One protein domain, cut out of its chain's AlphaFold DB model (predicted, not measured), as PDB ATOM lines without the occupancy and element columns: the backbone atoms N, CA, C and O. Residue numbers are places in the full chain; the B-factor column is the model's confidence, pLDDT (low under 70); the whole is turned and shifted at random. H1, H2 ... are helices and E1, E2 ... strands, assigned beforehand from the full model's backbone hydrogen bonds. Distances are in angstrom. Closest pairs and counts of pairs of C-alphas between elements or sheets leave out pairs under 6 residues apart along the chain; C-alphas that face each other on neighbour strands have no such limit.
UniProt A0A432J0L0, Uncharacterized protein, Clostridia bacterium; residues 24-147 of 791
ATOM      1  N   ILE A  24      -9.380   5.582  51.513       76.88
ATOM      2  CA  ILE A  24      -9.830   6.877  50.994       76.88
ATOM      3  C   ILE A  24      -8.884   7.332  49.877       76.88
ATOM      4  O   ILE A  24      -9.362   7.649  48.798       76.88
ATOM      5  N   VAL A  25      -7.563   7.254  50.069       76.69
ATOM      6  CA  VAL A  25      -6.564   7.631  49.052       76.69
ATOM      7  C   VAL A  25      -6.662   6.760  47.796       76.69
ATOM      8  O   VAL A  25      -6.723   7.306  46.701       76.69
ATOM      9  N   LEU A  26      -6.754   5.431  47.921       77.25
ATOM     10  CA  LEU A  26      -6.918   4.522  46.773       77.25
ATOM     11  C   LEU A  26      -8.240   4.748  46.030       77.25
ATOM     12  O   LEU A  26      -8.253   4.738  44.802       77.25
ATOM     13  N   LYS A  27      -9.345   4.999  46.749       78.19
ATOM     14  CA  LYS A  27     -10.632   5.352  46.128       78.19
ATOM     15  C   LYS A  27     -10.570   6.706  45.424       78.19
ATOM     16  O   LYS A  27     -11.093   6.820  44.321       78.19
ATOM     17  N   SER A  28      -9.906   7.697  46.015       78.19
ATOM     18  CA  SER A  28      -9.693   9.008  45.396       78.19
ATOM     19  C   SER A  28      -8.794   8.916  44.162       78.19
ATOM     20  O   SER A  28      -9.097   9.538  43.151       78.19
ATOM     21  N   LEU A  29      -7.737   8.100  44.195       81.56
ATOM     22  CA  LEU A  29      -6.850   7.878  43.051       81.56
ATOM     23  C   LEU A  29      -7.576   7.141  41.917       81.56
ATOM     24  O   LEU A  29      -7.482   7.549  40.763       81.56
ATOM     25  N   ALA A  30      -8.352   6.102  42.241       78.50
ATOM     26  CA  ALA A  30      -9.183   5.392  41.272       78.50
ATOM     27  C   ALA A  30     -10.264   6.310  40.673       78.50
ATOM     28  O   ALA A  30     -10.489   6.279  39.462       78.50
ATOM     29  N   ALA A  31     -10.887   7.172  41.484       81.81
ATOM     30  CA  ALA A  31     -11.845   8.170  41.014       81.81
ATOM     31  C   ALA A  31     -11.188   9.213  40.092       81.81
ATOM     32  O   ALA A  31     -11.744   9.519  39.040       81.81
ATOM     33  N   LEU A  32      -9.989   9.705  40.430       84.31
ATOM     34  CA  LEU A  32      -9.215  10.631  39.593       84.31
ATOM     35  C   LEU A  32      -8.787   9.993  38.266       84.31
ATOM     36  O   LEU A  32      -8.907  10.625  37.221       84.31
ATOM     37  N   LEU A  33      -8.334   8.738  38.286       86.12
ATOM     38  CA  LEU A  33      -7.929   8.015  37.079       86.12
ATOM     39  C   LEU A  33      -9.135   7.729  36.171       86.12
ATOM     40  O   LEU A  33      -9.063   7.925  34.960       86.12
ATOM     41  N   THR A  34     -10.273   7.350  36.759       85.81
ATOM     42  CA  THR A  34     -11.538   7.167  36.030       85.81
ATOM     43  C   THR A  34     -12.011   8.486  35.417       85.81
ATOM     44  O   THR A  34     -12.386   8.519  34.247       85.81
ATOM     45  N   LEU A  35     -11.934   9.593  36.163       87.69
ATOM     46  CA  LEU A  35     -12.259  10.927  35.658       87.69
ATOM     47  C   LEU A  35     -11.325  11.342  34.512       87.69
ATOM     48  O   LEU A  35     -11.804  11.849  33.502       87.69
ATOM     49  N   ALA A  36     -10.019  11.084  34.622       85.69
ATOM     50  CA  ALA A  36      -9.052  11.363  33.562       85.69
ATOM     51  C   ALA A  36      -9.353  10.565  32.281       85.69
ATOM     52  O   ALA A  36      -9.317  11.132  31.190       85.69
ATOM     53  N   ILE A  37      -9.726   9.285  32.404       88.88
ATOM     54  CA  ILE A  37     -10.145   8.445  31.270       88.88
ATOM     55  C   ILE A  37     -11.434   8.984  30.635       88.88
ATOM     56  O   ILE A  37     -11.510   9.088  29.413       88.88
ATOM     57  N   ILE A  38     -12.427   9.375  31.441       86.31
ATOM     58  CA  ILE A  38     -13.682   9.962  30.945       86.31
ATOM     59  C   ILE A  38     -13.410  11.284  30.215       86.31
ATOM     60  O   ILE A  38     -13.918  11.488  29.114       86.31
ATOM     61  N   ILE A  39     -12.579  12.166  30.777       86.81
ATOM     62  CA  ILE A  39     -12.199  13.436  30.142       86.81
ATOM     63  C   ILE A  39     -11.451  13.173  28.829       86.81
ATOM     64  O   ILE A  39     -11.802  13.765  27.808       86.81
ATOM     65  N   ALA A  40     -10.482  12.254  28.813       84.38
ATOM     66  CA  ALA A  40      -9.763  11.872  27.599       84.38
ATOM     67  C   ALA A  40     -10.703  11.285  26.532       84.38
ATOM     68  O   ALA A  40     -10.587  11.635  25.358       84.38
ATOM     69  N   ALA A  41     -11.681  10.464  26.928       84.25
ATOM     70  CA  ALA A  41     -12.698   9.922  26.031       84.25
ATOM     71  C   ALA A  41     -13.627  11.016  25.477       84.25
ATOM     72  O   ALA A  41     -13.935  11.003  24.287       84.25
ATOM     73  N   ILE A  42     -14.029  11.998  26.291       83.31
ATOM     74  CA  ILE A  42     -14.839  13.147  25.851       83.31
ATOM     75  C   ILE A  42     -14.047  14.031  24.880       83.31
ATOM     76  O   ILE A  42     -14.592  14.443  23.854       83.31
ATOM     77  N   ILE A  43     -12.774  14.313  25.172       84.56
ATOM     78  CA  ILE A  43     -11.887  15.085  24.292       84.56
ATOM     79  C   ILE A  43     -11.671  14.331  22.976       84.56
ATOM     80  O   ILE A  43     -11.863  14.912  21.910       84.56
ATOM     81  N   GLY A  44     -11.359  13.033  23.036       79.31
ATOM     82  CA  GLY A  44     -11.189  12.176  21.863       79.31
ATOM     83  C   GLY A  44     -12.461  12.070  21.019       79.31
ATOM     84  O   GLY A  44     -12.406  12.197  19.797       79.31
ATOM     85  N   TRP A  45     -13.627  11.932  21.658       78.75
ATOM     86  CA  TRP A  45     -14.928  11.926  20.988       78.75
ATOM     87  C   TRP A  45     -15.236  13.268  20.322       78.75
ATOM     88  O   TRP A  45     -15.615  13.300  19.152       78.75
ATOM     89  N   ARG A  46     -15.041  14.390  21.030       78.75
ATOM     90  CA  ARG A  46     -15.228  15.734  20.462       78.75
ATOM     91  C   ARG A  46     -14.287  15.973  19.287       78.75
ATOM     92  O   ARG A  46     -14.744  16.449  18.252       78.75
ATOM     93  N   TYR A  47     -13.019  15.593  19.410       80.69
ATOM     94  CA  TYR A  47     -12.042  15.682  18.327       80.69
ATOM     95  C   TYR A  47     -12.489  14.866  17.105       80.69
ATOM     96  O   TYR A  47     -12.563  15.398  15.998       80.69
ATOM     97  N   TYR A  48     -12.896  13.612  17.310       80.19
ATOM     98  CA  TYR A  48     -13.377  12.729  16.249       80.19
ATOM     99  C   TYR A  48     -14.646  13.246  15.552       80.19
ATOM    100  O   TYR A  48     -14.727  13.242  14.320       80.19
ATOM    101  N   VAL A  49     -15.638  13.718  16.316       81.31
ATOM    102  CA  VAL A  49     -16.890  14.266  15.771       81.31
ATOM    103  C   VAL A  49     -16.625  15.543  14.977       81.31
ATOM    104  O   VAL A  49     -17.146  15.679  13.868       81.31
ATOM    105  N   THR A  50     -15.803  16.455  15.500       80.00
ATOM    106  CA  THR A  50     -15.429  17.694  14.804       80.00
ATOM    107  C   THR A  50     -14.669  17.388  13.516       80.00
ATOM    108  O   THR A  50     -15.042  17.892  12.460       80.00
ATOM    109  N   HIS A  51     -13.691  16.481  13.558       79.44
ATOM    110  CA  HIS A  51     -12.927  16.078  12.378       79.44
ATOM    111  C   HIS A  51     -13.820  15.443  11.299       79.44
ATOM    112  O   HIS A  51     -13.753  15.827  10.133       79.44
ATOM    113  N   ARG A  52     -14.746  14.545  11.677       82.62
ATOM    114  CA  ARG A  52     -15.727  13.974  10.734       82.62
ATOM    115  C   ARG A  52     -16.658  15.022  10.131       82.62
ATOM    116  O   ARG A  52     -17.014  14.903   8.958       82.62
ATOM    117  N   ARG A  53     -17.090  16.021  10.907       83.94
ATOM    118  CA  ARG A  53     -17.928  17.120  10.401       83.94
ATOM    119  C   ARG A  53     -17.168  17.966   9.384       83.94
ATOM    120  O   ARG A  53     -17.691  18.182   8.295       83.94
ATOM    121  N   LEU A  54     -15.933  18.359   9.702       82.44
ATOM    122  CA  LEU A  54     -15.068  19.117   8.795       82.44
ATOM    123  C   LEU A  54     -14.776  18.335   7.510       82.44
ATOM    124  O   LEU A  54     -14.856  18.897   6.422       82.44
ATOM    125  N   GLN A  55     -14.519  17.029   7.611       83.19
ATOM    126  CA  GLN A  55     -14.257  16.180   6.447       83.19
ATOM    127  C   GLN A  55     -15.487  16.046   5.544       83.19
ATOM    128  O   GLN A  55     -15.358  16.096   4.319       83.19
ATOM    129  N   ARG A  56     -16.685  15.900   6.126       85.94
ATOM    130  CA  ARG A  56     -17.944  15.886   5.362       85.94
ATOM    131  C   ARG A  56     -18.195  17.225   4.679       85.94
ATOM    132  O   ARG A  56     -18.475  17.221   3.489       85.94
ATOM    133  N   ALA A  57     -18.052  18.338   5.400       86.31
ATOM    134  CA  ALA A  57     -18.227  19.679   4.842       86.31
ATOM    135  C   ALA A  57     -17.280  19.919   3.657       86.31
ATOM    136  O   ALA A  57     -17.717  20.327   2.586       86.31
ATOM    137  N   LEU A  58     -16.004  19.565   3.820       88.00
ATOM    138  CA  LEU A  58     -15.004  19.695   2.766       88.00
ATOM    139  C   LEU A  58     -15.303  18.791   1.563       88.00
ATOM    140  O   LEU A  58     -15.188  19.225   0.424       88.00
ATOM    141  N   SER A  59     -15.749  17.553   1.801       87.12
ATOM    142  CA  SER A  59     -16.158  16.642   0.722       87.12
ATOM    143  C   SER A  59     -17.353  17.188  -0.065       87.12
ATOM    144  O   SER A  59     -17.377  17.075  -1.288       87.12
ATOM    145  N   THR A  60     -18.323  17.812   0.612       88.50
ATOM    146  CA  THR A  60     -19.454  18.487  -0.043       88.50
ATOM    147  C   THR A  60     -18.979  19.644  -0.917       88.50
ATOM    148  O   THR A  60     -19.420  19.747  -2.059       88.50
ATOM    149  N   VAL A  61     -18.053  20.470  -0.420       90.38
ATOM    150  CA  VAL A  61     -17.481  21.588  -1.188       90.38
ATOM    151  C   VAL A  61     -16.723  21.088  -2.417       90.38
ATOM    152  O   VAL A  61     -16.976  21.587  -3.505       90.38
ATOM    153  N   ILE A  62     -15.880  20.059  -2.287       90.25
ATOM    154  CA  ILE A  62     -15.147  19.465  -3.421       90.25
ATOM    155  C   ILE A  62     -16.110  18.914  -4.479       90.25
ATOM    156  O   ILE A  62     -15.914  19.126  -5.674       90.25
ATOM    157  N   ASN A  63     -17.156  18.200  -4.055       88.06
ATOM    158  CA  ASN A  63     -18.147  17.652  -4.981       88.06
ATOM    159  C   ASN A  63     -18.913  18.764  -5.702       88.06
ATOM    160  O   ASN A  63     -19.161  18.658  -6.902       88.06
ATOM    161  N   HIS A  64     -19.274  19.830  -4.983       87.62
ATOM    162  CA  HIS A  64     -19.938  20.987  -5.569       87.62
ATOM    163  C   HIS A  64     -19.021  21.729  -6.550       87.62
ATOM    164  O   HIS A  64     -19.438  22.017  -7.668       87.62
ATOM    165  N   GLU A  65     -17.760  21.956  -6.180       88.94
ATOM    166  CA  GLU A  65     -16.734  22.541  -7.045       88.94
ATOM    167  C   GLU A  65     -16.601  21.762  -8.356       88.94
ATOM    168  O   GLU A  65     -16.732  22.338  -9.432       88.94
ATOM    169  N   GLU A  66     -16.403  20.447  -8.289       85.31
ATOM    170  CA  GLU A  66     -16.258  19.613  -9.484       85.31
ATOM    171  C   GLU A  66     -17.524  19.552 -10.337       85.31
ATOM    172  O   GLU A  66     -17.437  19.529 -11.568       85.31
ATOM    173  N   TYR A  67     -18.697  19.564  -9.705       83.38
ATOM    174  CA  TYR A  67     -19.966  19.655 -10.413       83.38
ATOM    175  C   TYR A  67     -20.057  20.966 -11.203       83.38
ATOM    176  O   TYR A  67     -20.267  20.938 -12.417       83.38
ATOM    177  N   VAL A  68     -19.805  22.110 -10.561       82.50
ATOM    178  CA  VAL A  68     -19.820  23.418 -11.234       82.50
ATOM    179  C   VAL A  68     -18.750  23.485 -12.332       82.50
ATOM    180  O   VAL A  68     -19.033  23.969 -13.433       82.50
ATOM    181  N   ARG A  69     -17.550  22.938 -12.085       80.06
ATOM    182  CA  ARG A  69     -16.484  22.848 -13.095       80.06
ATOM    183  C   ARG A  69     -16.923  22.034 -14.306       80.06
ATOM    184  O   ARG A  69     -16.678  22.456 -15.431       80.06
ATOM    185  N   SER A  70     -17.605  20.908 -14.091       76.50
ATOM    186  CA  SER A  70     -18.094  20.049 -15.176       76.50
ATOM    187  C   SER A  70     -19.123  20.738 -16.078       76.50
ATOM    188  O   SER A  70     -19.133  20.484 -17.283       76.50
ATOM    189  N   LEU A  71     -19.913  21.658 -15.516       77.56
ATOM    190  CA  LEU A  71     -20.904  22.461 -16.235       77.56
ATOM    191  C   LEU A  71     -20.315  23.709 -16.912       77.56
ATOM    192  O   LEU A  71     -21.037  24.413 -17.612       77.56
ATOM    193  N   GLY A  72     -19.029  24.017 -16.706       73.00
ATOM    194  CA  GLY A  72     -18.414  25.242 -17.227       73.00
ATOM    195  C   GLY A  72     -18.903  26.526 -16.539       73.00
ATOM    196  O   GLY A  72     -18.828  27.604 -17.124       73.00
ATOM    197  N   GLY A  73     -19.425  26.436 -15.311       78.38
ATOM    198  CA  GLY A  73     -20.040  27.557 -14.595       78.38
ATOM    199  C   GLY A  73     -19.035  28.535 -13.976       78.38
ATOM    200  O   GLY A  73     -18.973  28.632 -12.753       78.38
ATOM    201  N   ILE A  74     -18.275  29.276 -14.792       71.88
ATOM    202  CA  ILE A  74     -17.195  30.191 -14.348       71.88
ATOM    203  C   ILE A  74     -17.656  31.142 -13.226       71.88
ATOM    204  O   ILE A  74     -16.957  31.296 -12.226       71.88
ATOM    205  N   ASN A  75     -18.857  31.719 -13.346       73.94
ATOM    206  CA  ASN A  75     -19.392  32.672 -12.364       73.94
ATOM    207  C   ASN A  75     -19.616  32.037 -10.982       73.94
ATOM    208  O   ASN A  75     -19.275  32.641  -9.974       73.94
ATOM    209  N   ALA A  76     -20.117  30.799 -10.933       75.31
ATOM    210  CA  ALA A  76     -20.352  30.084  -9.680       75.31
ATOM    211  C   ALA A  76     -19.050  29.555  -9.049       75.31
ATOM    212  O   ALA A  76     -18.972  29.389  -7.835       75.31
ATOM    213  N   VAL A  77     -17.998  29.327  -9.848       75.62
ATOM    214  CA  VAL A  77     -16.676  28.930  -9.329       75.62
ATOM    215  C   VAL A  77     -15.976  30.085  -8.607       75.62
ATOM    216  O   VAL A  77     -15.205  29.836  -7.683       75.62
ATOM    217  N   SER A  78     -16.261  31.341  -8.969       75.12
ATOM    218  CA  SER A  78     -15.659  32.507  -8.310       75.12
ATOM    219  C   SER A  78     -15.987  32.582  -6.812       75.12
ATOM    220  O   SER A  78     -15.138  33.010  -6.032       75.12
ATOM    221  N   ASP A  79     -17.169  32.127  -6.396       83.31
ATOM    222  CA  ASP A  79     -17.591  32.148  -4.987       83.31
ATOM    223  C   ASP A  79     -16.896  31.073  -4.136       83.31
ATOM    224  O   ASP A  79     -16.831  31.180  -2.904       83.31
ATOM    225  N   LEU A  80     -16.327  30.059  -4.800       87.12
ATOM    226  CA  LEU A  80     -15.615  28.937  -4.190       87.12
ATOM    227  C   LEU A  80     -14.134  29.231  -3.938       87.12
ATOM    228  O   LEU A  80     -13.440  28.371  -3.407       87.12
ATOM    229  N   ILE A  81     -13.635  30.407  -4.317       91.44
ATOM    230  CA  ILE A  81     -12.228  30.812  -4.196       91.44
ATOM    231  C   ILE A  81     -12.060  31.760  -3.002       91.44
ATOM    232  O   ILE A  81     -12.966  32.535  -2.689       91.44
ATOM    233  N   ILE A  82     -10.906  31.718  -2.326       92.56
ATOM    234  CA  ILE A  82     -10.587  32.712  -1.290       92.56
ATOM    235  C   ILE A  82     -10.567  34.141  -1.892       92.56
ATOM    236  O   ILE A  82     -10.023  34.331  -2.982       92.56
ATOM    237  N   PRO A  83     -11.164  35.159  -1.242       87.50
ATOM    238  CA  PRO A  83     -11.276  36.510  -1.816       87.50
ATOM    239  C   PRO A  83      -9.930  37.167  -2.168       87.50
ATOM    240  O   PRO A  83      -9.839  37.954  -3.106       87.50
ATOM    241  N   ASP A  84      -8.905  36.812  -1.409       87.75
ATOM    242  CA  ASP A  84      -7.531  37.307  -1.387       87.75
ATOM    243  C   ASP A  84      -6.555  36.432  -2.198       87.75
ATOM    244  O   ASP A  84      -5.337  36.595  -2.114       87.75
ATOM    245  N   ALA A  85      -7.072  35.517  -3.027       87.06
ATOM    246  CA  ALA A  85      -6.244  34.732  -3.933       87.06
ATOM    247  C   ALA A  85      -5.469  35.648  -4.904       87.06
ATOM    248  O   ALA A  85      -6.067  36.569  -5.471       87.06
ATOM    249  N   PRO A  86      -4.181  35.360  -5.189       87.25
ATOM    250  CA  PRO A  86      -3.425  36.079  -6.207       87.25
ATOM    251  C   PRO A  86      -4.178  36.111  -7.541       87.25
ATOM    252  O   PRO A  86      -4.657  35.080  -8.020       87.25
ATOM    253  N   GLU A  87      -4.282  37.287  -8.156       83.81
ATOM    254  CA  GLU A  87      -5.129  37.504  -9.335       83.81
ATOM    255  C   GLU A  87      -4.733  36.597 -10.512       83.81
ATOM    256  O   GLU A  87      -5.581  35.984 -11.162       83.81
ATOM    257  N   ASN A  88      -3.425  36.407 -10.708       79.25
ATOM    258  CA  ASN A  88      -2.875  35.492 -11.704       79.25
ATOM    259  C   ASN A  88      -3.287  34.030 -11.458       79.25
ATOM    260  O   ASN A  88      -3.531  33.290 -12.408       79.25
ATOM    261  N   TRP A  89      -3.352  33.586 -10.205       84.25
ATOM    262  CA  TRP A  89      -3.815  32.254  -9.830       84.25
ATOM    263  C   TRP A  89      -5.325  32.124 -10.031       84.25
ATOM    264  O   TRP A  89      -5.778  31.167 -10.659       84.25
ATOM    265  N   ARG A  90      -6.092  33.127  -9.586       85.31
ATOM    266  CA  ARG A  90      -7.553  33.170  -9.717       85.31
ATOM    267  C   ARG A  90      -7.981  33.083 -11.177       85.31
ATOM    268  O   ARG A  90      -8.810  32.240 -11.510       85.31
ATOM    269  N   PHE A  91      -7.383  33.895 -12.050       81.94
ATOM    270  CA  PHE A  91      -7.661  33.877 -13.487       81.94
ATOM    271  C   PHE A  91      -7.463  32.483 -14.092       81.94
ATOM    272  O   PHE A  91      -8.278  32.028 -14.890       81.94
ATOM    273  N   ARG A  92      -6.416  31.766 -13.677       74.69
ATOM    274  CA  ARG A  92      -6.086  30.437 -14.210       74.69
ATOM    275  C   ARG A  92      -6.966  29.334 -13.678       74.69
ATOM    276  O   ARG A  92      -7.380  28.449 -14.421       74.69
ATOM    277  N   TYR A  93      -7.270  29.392 -12.392       81.62
ATOM    278  CA  TYR A  93      -8.235  28.476 -11.825       81.62
ATOM    279  C   TYR A  93      -9.596  28.639 -12.522       81.62
ATOM    280  O   TYR A  93     -10.170  27.638 -12.948       81.62
ATOM    281  N   LEU A  94     -10.040  29.877 -12.774       81.62
ATOM    282  CA  LEU A  94     -11.249  30.160 -13.553       81.62
ATOM    283  C   LEU A  94     -11.135  29.726 -15.025       81.62
ATOM    284  O   LEU A  94     -12.076  29.137 -15.545       81.62
ATOM    285  N   SER A  95      -9.999  29.931 -15.698       73.56
ATOM    286  CA  SER A  95      -9.815  29.500 -17.096       73.56
ATOM    287  C   SER A  95      -9.706  27.977 -17.258       73.56
ATOM    288  O   SER A  95      -9.974  27.443 -18.337       73.56
ATOM    289  N   SER A  96      -9.377  27.256 -16.179       71.44
ATOM    290  CA  SER A  96      -9.433  25.790 -16.131       71.44
ATOM    291  C   SER A  96     -10.864  25.238 -16.114       71.44
ATOM    292  O   SER A  96     -11.072  24.047 -16.357       71.44
ATOM    293  N   VAL A  97     -11.860  26.081 -15.827       74.75
ATOM    294  CA  VAL A  97     -13.274  25.707 -15.802       74.75
ATOM    295  C   VAL A  97     -13.773  25.563 -17.238       74.75
ATOM    296  O   VAL A  97     -14.186  26.527 -17.875       74.75
ATOM    297  N   ARG A  98     -13.725  24.338 -17.764       67.25
ATOM    298  CA  ARG A  98     -14.264  24.002 -19.087       67.25
ATOM    299  C   ARG A  98     -15.462  23.081 -18.951       67.25
ATOM    300  O   ARG A  98     -15.385  22.069 -18.253       67.25
ATOM    301  N   ALA A  99     -16.531  23.398 -19.682       59.47
ATOM    302  CA  ALA A  99     -17.656  22.490 -19.840       59.47
ATOM    303  C   ALA A  99     -17.142  21.152 -20.393       59.47
ATOM    304  O   ALA A  99     -16.475  21.100 -21.433       59.47
ATOM    305  N   ARG A 100     -17.408  20.061 -19.673       63.47
ATOM    306  CA  ARG A 100     -17.032  18.726 -20.138       63.47
ATOM    307  C   ARG A 100     -17.960  18.342 -21.287       63.47
ATOM    308  O   ARG A 100     -19.164  18.552 -21.216       63.47
ATOM    309  N   LYS A 101     -17.403  17.724 -22.335       56.62
ATOM    310  CA  LYS A 101     -18.199  17.183 -23.455       56.62
ATOM    311  C   LYS A 101     -19.178  16.090 -23.006       56.62
ATOM    312  O   LYS A 101     -20.190  15.874 -23.658       56.62
ATOM    313  N   SER A 102     -18.862  15.402 -21.910       57.19
ATOM    314  CA  SER A 102     -19.710  14.386 -21.295       57.19
ATOM    315  C   SER A 102     -20.418  14.954 -20.069       57.19
ATOM    316  O   SER A 102     -19.769  15.514 -19.186       57.19
ATOM    317  N   LEU A 103     -21.736  14.747 -19.999       59.03
ATOM    318  CA  LEU A 103     -22.579  15.052 -18.836       59.03
ATOM    319  C   LEU A 103     -22.376  14.060 -17.676       59.03
ATOM    320  O   LEU A 103     -23.024  14.191 -16.639       59.03
ATOM    321  N   VAL A 104     -21.506  13.053 -17.831       67.00
ATOM    322  CA  VAL A 104     -21.207  12.094 -16.762       67.00
ATOM    323  C   VAL A 104     -20.434  12.811 -15.645       67.00
ATOM    324  O   VAL A 104     -19.342  13.335 -15.900       67.00
ATOM    325  N   PRO A 105     -20.954  12.822 -14.401       67.50
ATOM    326  CA  PRO A 105     -20.267  13.442 -13.276       67.50
ATOM    327  C   PRO A 105     -18.885  12.810 -13.046       67.50
ATOM    328  O   PRO A 105     -18.749  11.586 -13.153       67.50
ATOM    329  N   PRO A 106     -17.849  13.598 -12.705       74.31
ATOM    330  CA  PRO A 106     -16.555  13.040 -12.336       74.31
ATOM    331  C   PRO A 106     -16.674  12.054 -11.171       74.31
ATOM    332  O   PRO A 106     -17.353  12.314 -10.178       74.31
ATOM    333  N   THR A 107     -15.934  10.949 -11.244       82.31
ATOM    334  CA  THR A 107     -15.756  10.070 -10.086       82.31
ATOM    335  C   THR A 107     -14.710  10.686  -9.165       82.31
ATOM    336  O   THR A 107     -13.523  10.692  -9.492       82.31
ATOM    337  N   ILE A 108     -15.147  11.187  -8.010       85.62
ATOM    338  CA  ILE A 108     -14.280  11.830  -7.020       85.62
ATOM    339  C   ILE A 108     -14.079  10.884  -5.839       85.62
ATOM    340  O   ILE A 108     -15.034  10.380  -5.247       85.62
ATOM    341  N   ARG A 109     -12.821  10.651  -5.466       86.50
ATOM    342  CA  ARG A 109     -12.456   9.909  -4.254       86.50
ATOM    343  C   ARG A 109     -11.484  10.726  -3.422       86.50
ATOM    344  O   ARG A 109     -10.302  10.813  -3.755       86.50
ATOM    345  N   VAL A 110     -11.968  11.294  -2.322       85.50
ATOM    346  CA  VAL A 110     -11.108  11.922  -1.310       85.50
ATOM    347  C   VAL A 110     -10.332  10.814  -0.594       85.50
ATOM    348  O   VAL A 110     -10.925   9.973   0.074       85.50
ATOM    349  N   LYS A 111      -9.007  10.782  -0.773       85.56
ATOM    350  CA  LYS A 111      -8.130   9.753  -0.193       85.56
ATOM    351  C   LYS A 111      -7.699  10.129   1.220       85.56
ATOM    352  O   LYS A 111      -7.824   9.320   2.130       85.56
ATOM    353  N   THR A 112      -7.190  11.346   1.399       85.00
ATOM    354  CA  THR A 112      -6.729  11.843   2.704       85.00
ATOM    355  C   THR A 112      -6.967  13.343   2.815       85.00
ATOM    356  O   THR A 112      -6.792  14.065   1.833       85.00
ATOM    357  N   VAL A 113      -7.299  13.812   4.017       85.50
ATOM    358  CA  VAL A 113      -7.368  15.238   4.352       85.50
ATOM    359  C   VAL A 113      -6.402  15.497   5.500       85.50
ATOM    360  O   VAL A 113      -6.495  14.843   6.536       85.50
ATOM    361  N   ALA A 114      -5.462  16.413   5.297       84.75
ATOM    362  CA  ALA A 114      -4.574  16.910   6.341       84.75
ATOM    363  C   ALA A 114      -5.019  18.325   6.712       84.75
ATOM    364  O   ALA A 114      -5.139  19.175   5.830       84.75
ATOM    365  N   TYR A 115      -5.283  18.555   7.995       83.50
ATOM    366  CA  TYR A 115      -5.665  19.866   8.512       83.50
ATOM    367  C   TYR A 115      -4.462  20.523   9.177       83.50
ATOM    368  O   TYR A 115      -3.783  19.873   9.972       83.50
ATOM    369  N   ASP A 116      -4.245  21.796   8.873       80.81
ATOM    370  CA  ASP A 116      -3.336  22.671   9.606       80.81
ATOM    371  C   ASP A 116      -4.074  23.973   9.933       80.81
ATOM    372  O   ASP A 116      -4.342  24.788   9.054       80.81
ATOM    373  N   ASN A 117      -4.476  24.141  11.194       82.62
ATOM    374  CA  ASN A 117      -5.306  25.258  11.649       82.62
ATOM    375  C   ASN A 117      -6.569  25.458  10.781       82.62
ATOM    376  O   ASN A 117      -7.480  24.627  10.804       82.62
ATOM    377  N   PHE A 118      -6.625  26.563  10.031       86.00
ATOM    378  CA  PHE A 118      -7.721  26.927   9.130       86.00
ATOM    379  C   PHE A 118      -7.490  26.461   7.689       86.00
ATOM    380  O   PHE A 118      -8.255  26.818   6.805       86.00
ATOM    381  N   GLU A 119      -6.465  25.659   7.426       88.06
ATOM    382  CA  GLU A 119      -6.161  25.124   6.106       88.06
ATOM    383  C   GLU A 119      -6.435  23.621   6.056       88.06
ATOM    384  O   GLU A 119      -6.184  22.866   7.000       88.06
ATOM    385  N   ALA A 120      -6.954  23.167   4.922       88.38
ATOM    386  CA  ALA A 120      -7.127  21.762   4.618       88.38
ATOM    387  C   ALA A 120      -6.450  21.442   3.294       88.38
ATOM    388  O   ALA A 120      -6.749  22.015   2.245       88.38
ATOM    389  N   ARG A 121      -5.557  20.461   3.337       86.50
ATOM    390  CA  ARG A 121      -4.886  19.925   2.160       86.50
ATOM    391  C   ARG A 121      -5.469  18.568   1.853       86.50
ATOM    392  O   ARG A 121      -5.465  17.646   2.672       86.50
ATOM    393  N   VAL A 122      -5.998  18.461   0.650       88.75
ATOM    394  CA  VAL A 122      -6.814  17.337   0.232       88.75
ATOM    395  C   VAL A 122      -6.061  16.576  -0.832       88.75
ATOM    396  O   VAL A 122      -5.769  17.101  -1.901       88.75
ATOM    397  N   ARG A 123      -5.783  15.309  -0.542       88.12
ATOM    398  CA  ARG A 123      -5.382  14.337  -1.551       88.12
ATOM    399  C   ARG A 123      -6.641  13.667  -2.060       88.12
ATOM    400  O   ARG A 123      -7.323  12.966  -1.307       88.12
ATOM    401  N   LEU A 124      -6.923  13.831  -3.337       89.81
ATOM    402  CA  LEU A 124      -8.101  13.254  -3.961       89.81
ATOM    403  C   LEU A 124      -7.750  12.624  -5.303       89.81
ATOM    404  O   LEU A 124      -6.644  12.768  -5.820       89.81
ATOM    405  N   SER A 125      -8.685  11.847  -5.824       85.31
ATOM    406  CA  SER A 125      -8.623  11.330  -7.176       85.31
ATOM    407  C   SER A 125      -9.866  11.764  -7.928       85.31
ATOM    408  O   SER A 125     -10.969  11.510  -7.445       85.31
ATOM    409  N   VAL A 126      -9.679  12.406  -9.080       82.12
ATOM    410  CA  VAL A 126     -10.750  12.735 -10.028       82.12
ATOM    411  C   VAL A 126     -10.555  11.841 -11.238       82.12
ATOM    412  O   VAL A 126      -9.498  11.881 -11.859       82.12
ATOM    413  N   ASN A 127     -11.543  11.002 -11.547       80.00
ATOM    414  CA  ASN A 127     -11.487  10.062 -12.673       80.00
ATOM    415  C   ASN A 127     -10.222   9.177 -12.675       80.00
ATOM    416  O   ASN A 127      -9.654   8.888 -13.719       80.00
ATOM    417  N   GLY A 128      -9.761   8.757 -11.492       76.88
ATOM    418  CA  GLY A 128      -8.570   7.912 -11.346       76.88
ATOM    419  C   GLY A 128      -7.252   8.684 -11.234       76.88
ATOM    420  O   GLY A 128      -6.302   8.156 -10.651       76.88
ATOM    421  N   THR A 129      -7.197   9.955 -11.641       78.94
ATOM    422  CA  THR A 129      -5.958  10.738 -11.577       78.94
ATOM    423  C   THR A 129      -5.773  11.397 -10.221       78.94
ATOM    424  O   THR A 129      -6.713  11.942  -9.642       78.94
ATOM    425  N   LEU A 130      -4.565  11.287  -9.665       82.50
ATOM    426  CA  LEU A 130      -4.239  11.821  -8.348       82.50
ATOM    427  C   LEU A 130      -4.049  13.339  -8.416       82.50
ATOM    428  O   LEU A 130      -3.296  13.831  -9.250       82.50
ATOM    429  N   GLN A 131      -4.681  14.050  -7.488       85.12
ATOM    430  CA  GLN A 131      -4.573  15.495  -7.356       85.12
ATOM    431  C   GLN A 131      -4.407  15.885  -5.888       85.12
ATOM    432  O   GLN A 131      -4.957  15.237  -4.985       85.12
ATOM    433  N   PHE A 132      -3.679  16.970  -5.658       86.50
ATOM    434  CA  PHE A 132      -3.704  17.695  -4.400       86.50
ATOM    435  C   PHE A 132      -4.400  19.031  -4.604       86.50
ATOM    436  O   PHE A 132      -4.173  19.727  -5.592       86.50
ATOM    437  N   ARG A 133      -5.215  19.399  -3.617       88.94
ATOM    438  CA  ARG A 133      -5.846  20.712  -3.520       88.94
ATOM    439  C   ARG A 133      -5.639  21.287  -2.131       88.94
ATOM    440  O   ARG A 133      -5.509  20.540  -1.159       88.94
ATOM    441  N   GLN A 134      -5.641  22.605  -2.056       90.19
ATOM    442  CA  GLN A 134      -5.620  23.366  -0.820       90.19
ATOM    443  C   GLN A 134      -6.927  24.147  -0.688       90.19
ATOM    444  O   GLN A 134      -7.455  24.683  -1.670       90.19
ATOM    445  N   TYR A 135      -7.455  24.145   0.531       92.25
ATOM    446  CA  TYR A 135      -8.648  24.862   0.945       92.25
ATOM    447  C   TYR A 135      -8.363  25.616   2.238       92.25
ATOM    448  O   TYR A 135      -7.583  25.152   3.067       92.25
ATOM    449  N   GLN A 136      -9.042  26.736   2.426       92.81
ATOM    450  CA  GLN A 136      -8.985  27.539   3.638       92.81
ATOM    451  C   GLN A 136     -10.398  27.730   4.190       92.81
ATOM    452  O   GLN A 136     -11.339  27.995   3.437       92.81
ATOM    453  N   LEU A 137     -10.545  27.565   5.500       91.12
ATOM    454  CA  LEU A 137     -11.766  27.821   6.244       91.12
ATOM    455  C   LEU A 137     -11.866  29.322   6.510       91.12
ATOM    456  O   LEU A 137     -11.025  29.901   7.198       91.12
ATOM    457  N   GLN A 138     -12.896  29.942   5.951       91.88
ATOM    458  CA  GLN A 138     -13.154  31.371   6.074       91.88
ATOM    459  C   GLN A 138     -13.931  31.688   7.361       91.88
ATOM    460  O   GLN A 138     -14.457  30.801   8.039       91.88
ATOM    461  N   GLN A 139     -14.010  32.975   7.715       86.94
ATOM    462  CA  GLN A 139     -14.698  33.434   8.932       86.94
ATOM    463  C   GLN A 139     -16.184  33.034   8.966       86.94
ATOM    464  O   GLN A 139     -16.721  32.744  10.035       86.94
ATOM    465  N   ASP A 140     -16.823  32.949   7.797       87.25
ATOM    466  CA  ASP A 140     -18.206  32.493   7.604       87.25
ATOM    467  C   ASP A 140     -18.386  30.964   7.744       87.25
ATOM    468  O   ASP A 140     -19.469  30.444   7.482       87.25
ATOM    469  N   GLN A 141     -17.343  30.242   8.175       84.25
ATOM    470  CA  GLN A 141     -17.294  28.780   8.303       84.25
ATOM    471  C   GLN A 141     -17.415  28.022   6.968       84.25
ATOM    472  O   GLN A 141     -17.665  26.813   6.966       84.25
ATOM    473  N   SER A 142     -17.209  28.694   5.831       88.31
ATOM    474  CA  SER A 142     -17.156  28.052   4.517       88.31
ATOM    475  C   SER A 142     -15.727  27.648   4.144       88.31
ATOM    476  O   SER A 142     -14.759  28.358   4.417       88.31
ATOM    477  N   TRP A 143     -15.580  26.477   3.520       92.69
ATOM    478  CA  TRP A 143     -14.314  26.080   2.904       92.69
ATOM    479  C   TRP A 143     -14.222  26.688   1.511       92.69
ATOM    480  O   TRP A 143     -15.130  26.496   0.703       92.69
ATOM    481  N   LYS A 144     -13.109  27.358   1.217       93.69
ATOM    482  CA  LYS A 144     -12.832  27.935  -0.102       93.69
ATOM    483  C   LYS A 144     -11.500  27.445  -0.649       93.69
ATOM    484  O   LYS A 144     -10.571  27.200   0.116       93.69
ATOM    485  N   ARG A 145     -11.408  27.269  -1.965       92.12
ATOM    486  CA  ARG A 145     -10.199  26.872  -2.690       92.12
ATOM    487  C   ARG A 145      -9.128  27.952  -2.531       92.12
ATOM    488  O   ARG A 145      -9.391  29.129  -2.777       92.12
ATOM    489  N   ALA A 146      -7.930  27.521  -2.159       90.00
ATOM    490  CA  ALA A 146      -6.763  28.362  -1.937       90.00
ATOM    491  C   ALA A 146      -5.555  27.850  -2.756       90.00
ATOM    492  O   ALA A 146      -5.518  26.657  -3.098       90.00
ATOM    493  N   PRO A 147      -4.583  28.726  -3.083       86.44
ATOM    494  CA  PRO A 147      -3.307  28.333  -3.681       86.44
ATOM    495  C   PRO A 147      -2.435  27.546  -2.690       86.44
ATOM    496  O   PRO A 147      -2.655  27.596  -1.480       86.44
TER     497      PRO A 147
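What this domain is: This is residues 24 to 147 of the 791 residues of an uncharacterized protein of Clostridia bacterium (UniProt A0A432J0L0). A strongly twisted sheet of four strands, E1 to E4, packs with one face on the later part of a very long helix, H1, whose residues 24 to 50 stick out as a bare arm and make much of the length. Two short helices, H2 and H3, sit by the other end of H1. The printed part has 124 residues, with three named helices followed by four named strands in the sheet order E1 - E2 - E3 - E4, antiparallel throughout; the class is mixed, helices and strands. It is only just loose, close to extended, with a radius of gyration of the C-alphas of 20.5 A and spans of 75 by 31 by 20 A.

How they stand to each other: Look first at the sheet: E1, residues 108 to 116, E2, residues 119 to 126, E3, residues 129 to 137, and E4, residues 143 to 146, form a meander, each strand the antiparallel neighbour of the one before. In the hairpin E1 and E2, find N 109 and O 125 at 2.8 A; in the hairpin E2 and E3, N 122 and O 133 at 2.8 A; in the hairpin E3 and E4, N 136 and O 144 at 2.8 A. E1 bends by 60 degrees at residue 111. H1, residues 24 to 70, is on one face of the sheet, giving two layers, a helix and a sheet; its residues 51 to 66 come within 10 A. The closest C-alphas of H1 and E4 are those of Leu 58 and Trp 143, 6.4 A apart; those of H1 and E1 are Ser 59 and Val 110, 7.2 A apart. With residues 65 to 69 alone, H1 touches H2, residues 74 to 78, closest at the C-alphas of Val 68 and Val 77, 6.6 A. H2 touches H3, residues 87 to 95, closest at the C-alphas of Ile 74 and Leu 94, 6.0 A. H3 only grazes the sheet, with residues 89 to 93, while H1 and H3 are apart. Every O i to N i+4 pair is within hydrogen-bond range in H1 and H2, and 4 of 5 are in H3.

Where its parts are: Find C-alpha 24 at (-9.830, 6.877, 50.994); from there H1 runs 68.0 A to C-alpha 70 at (-18.094, 20.049, -15.176). H2 and H3 measure 6.6 A and 12.1 A. E1 measures 22.7 A, E2 20.9 A, E3 25.4 A and E4 9.3 A, ending at C-alpha 146, (-6.763, 28.362, -1.937).

The domain as a whole: The farthest C-alphas, of Ile 24 and Lys 101, are 75.6 A apart; without residues 24 to 50, the body spans 38 by 29 by 20 A. The printed part has no cut, and the one long link is H3 to E1, 12 residues. Within it, residues 98 to 105 have pLDDT under 70, against a mean of 82.4 for the printed part.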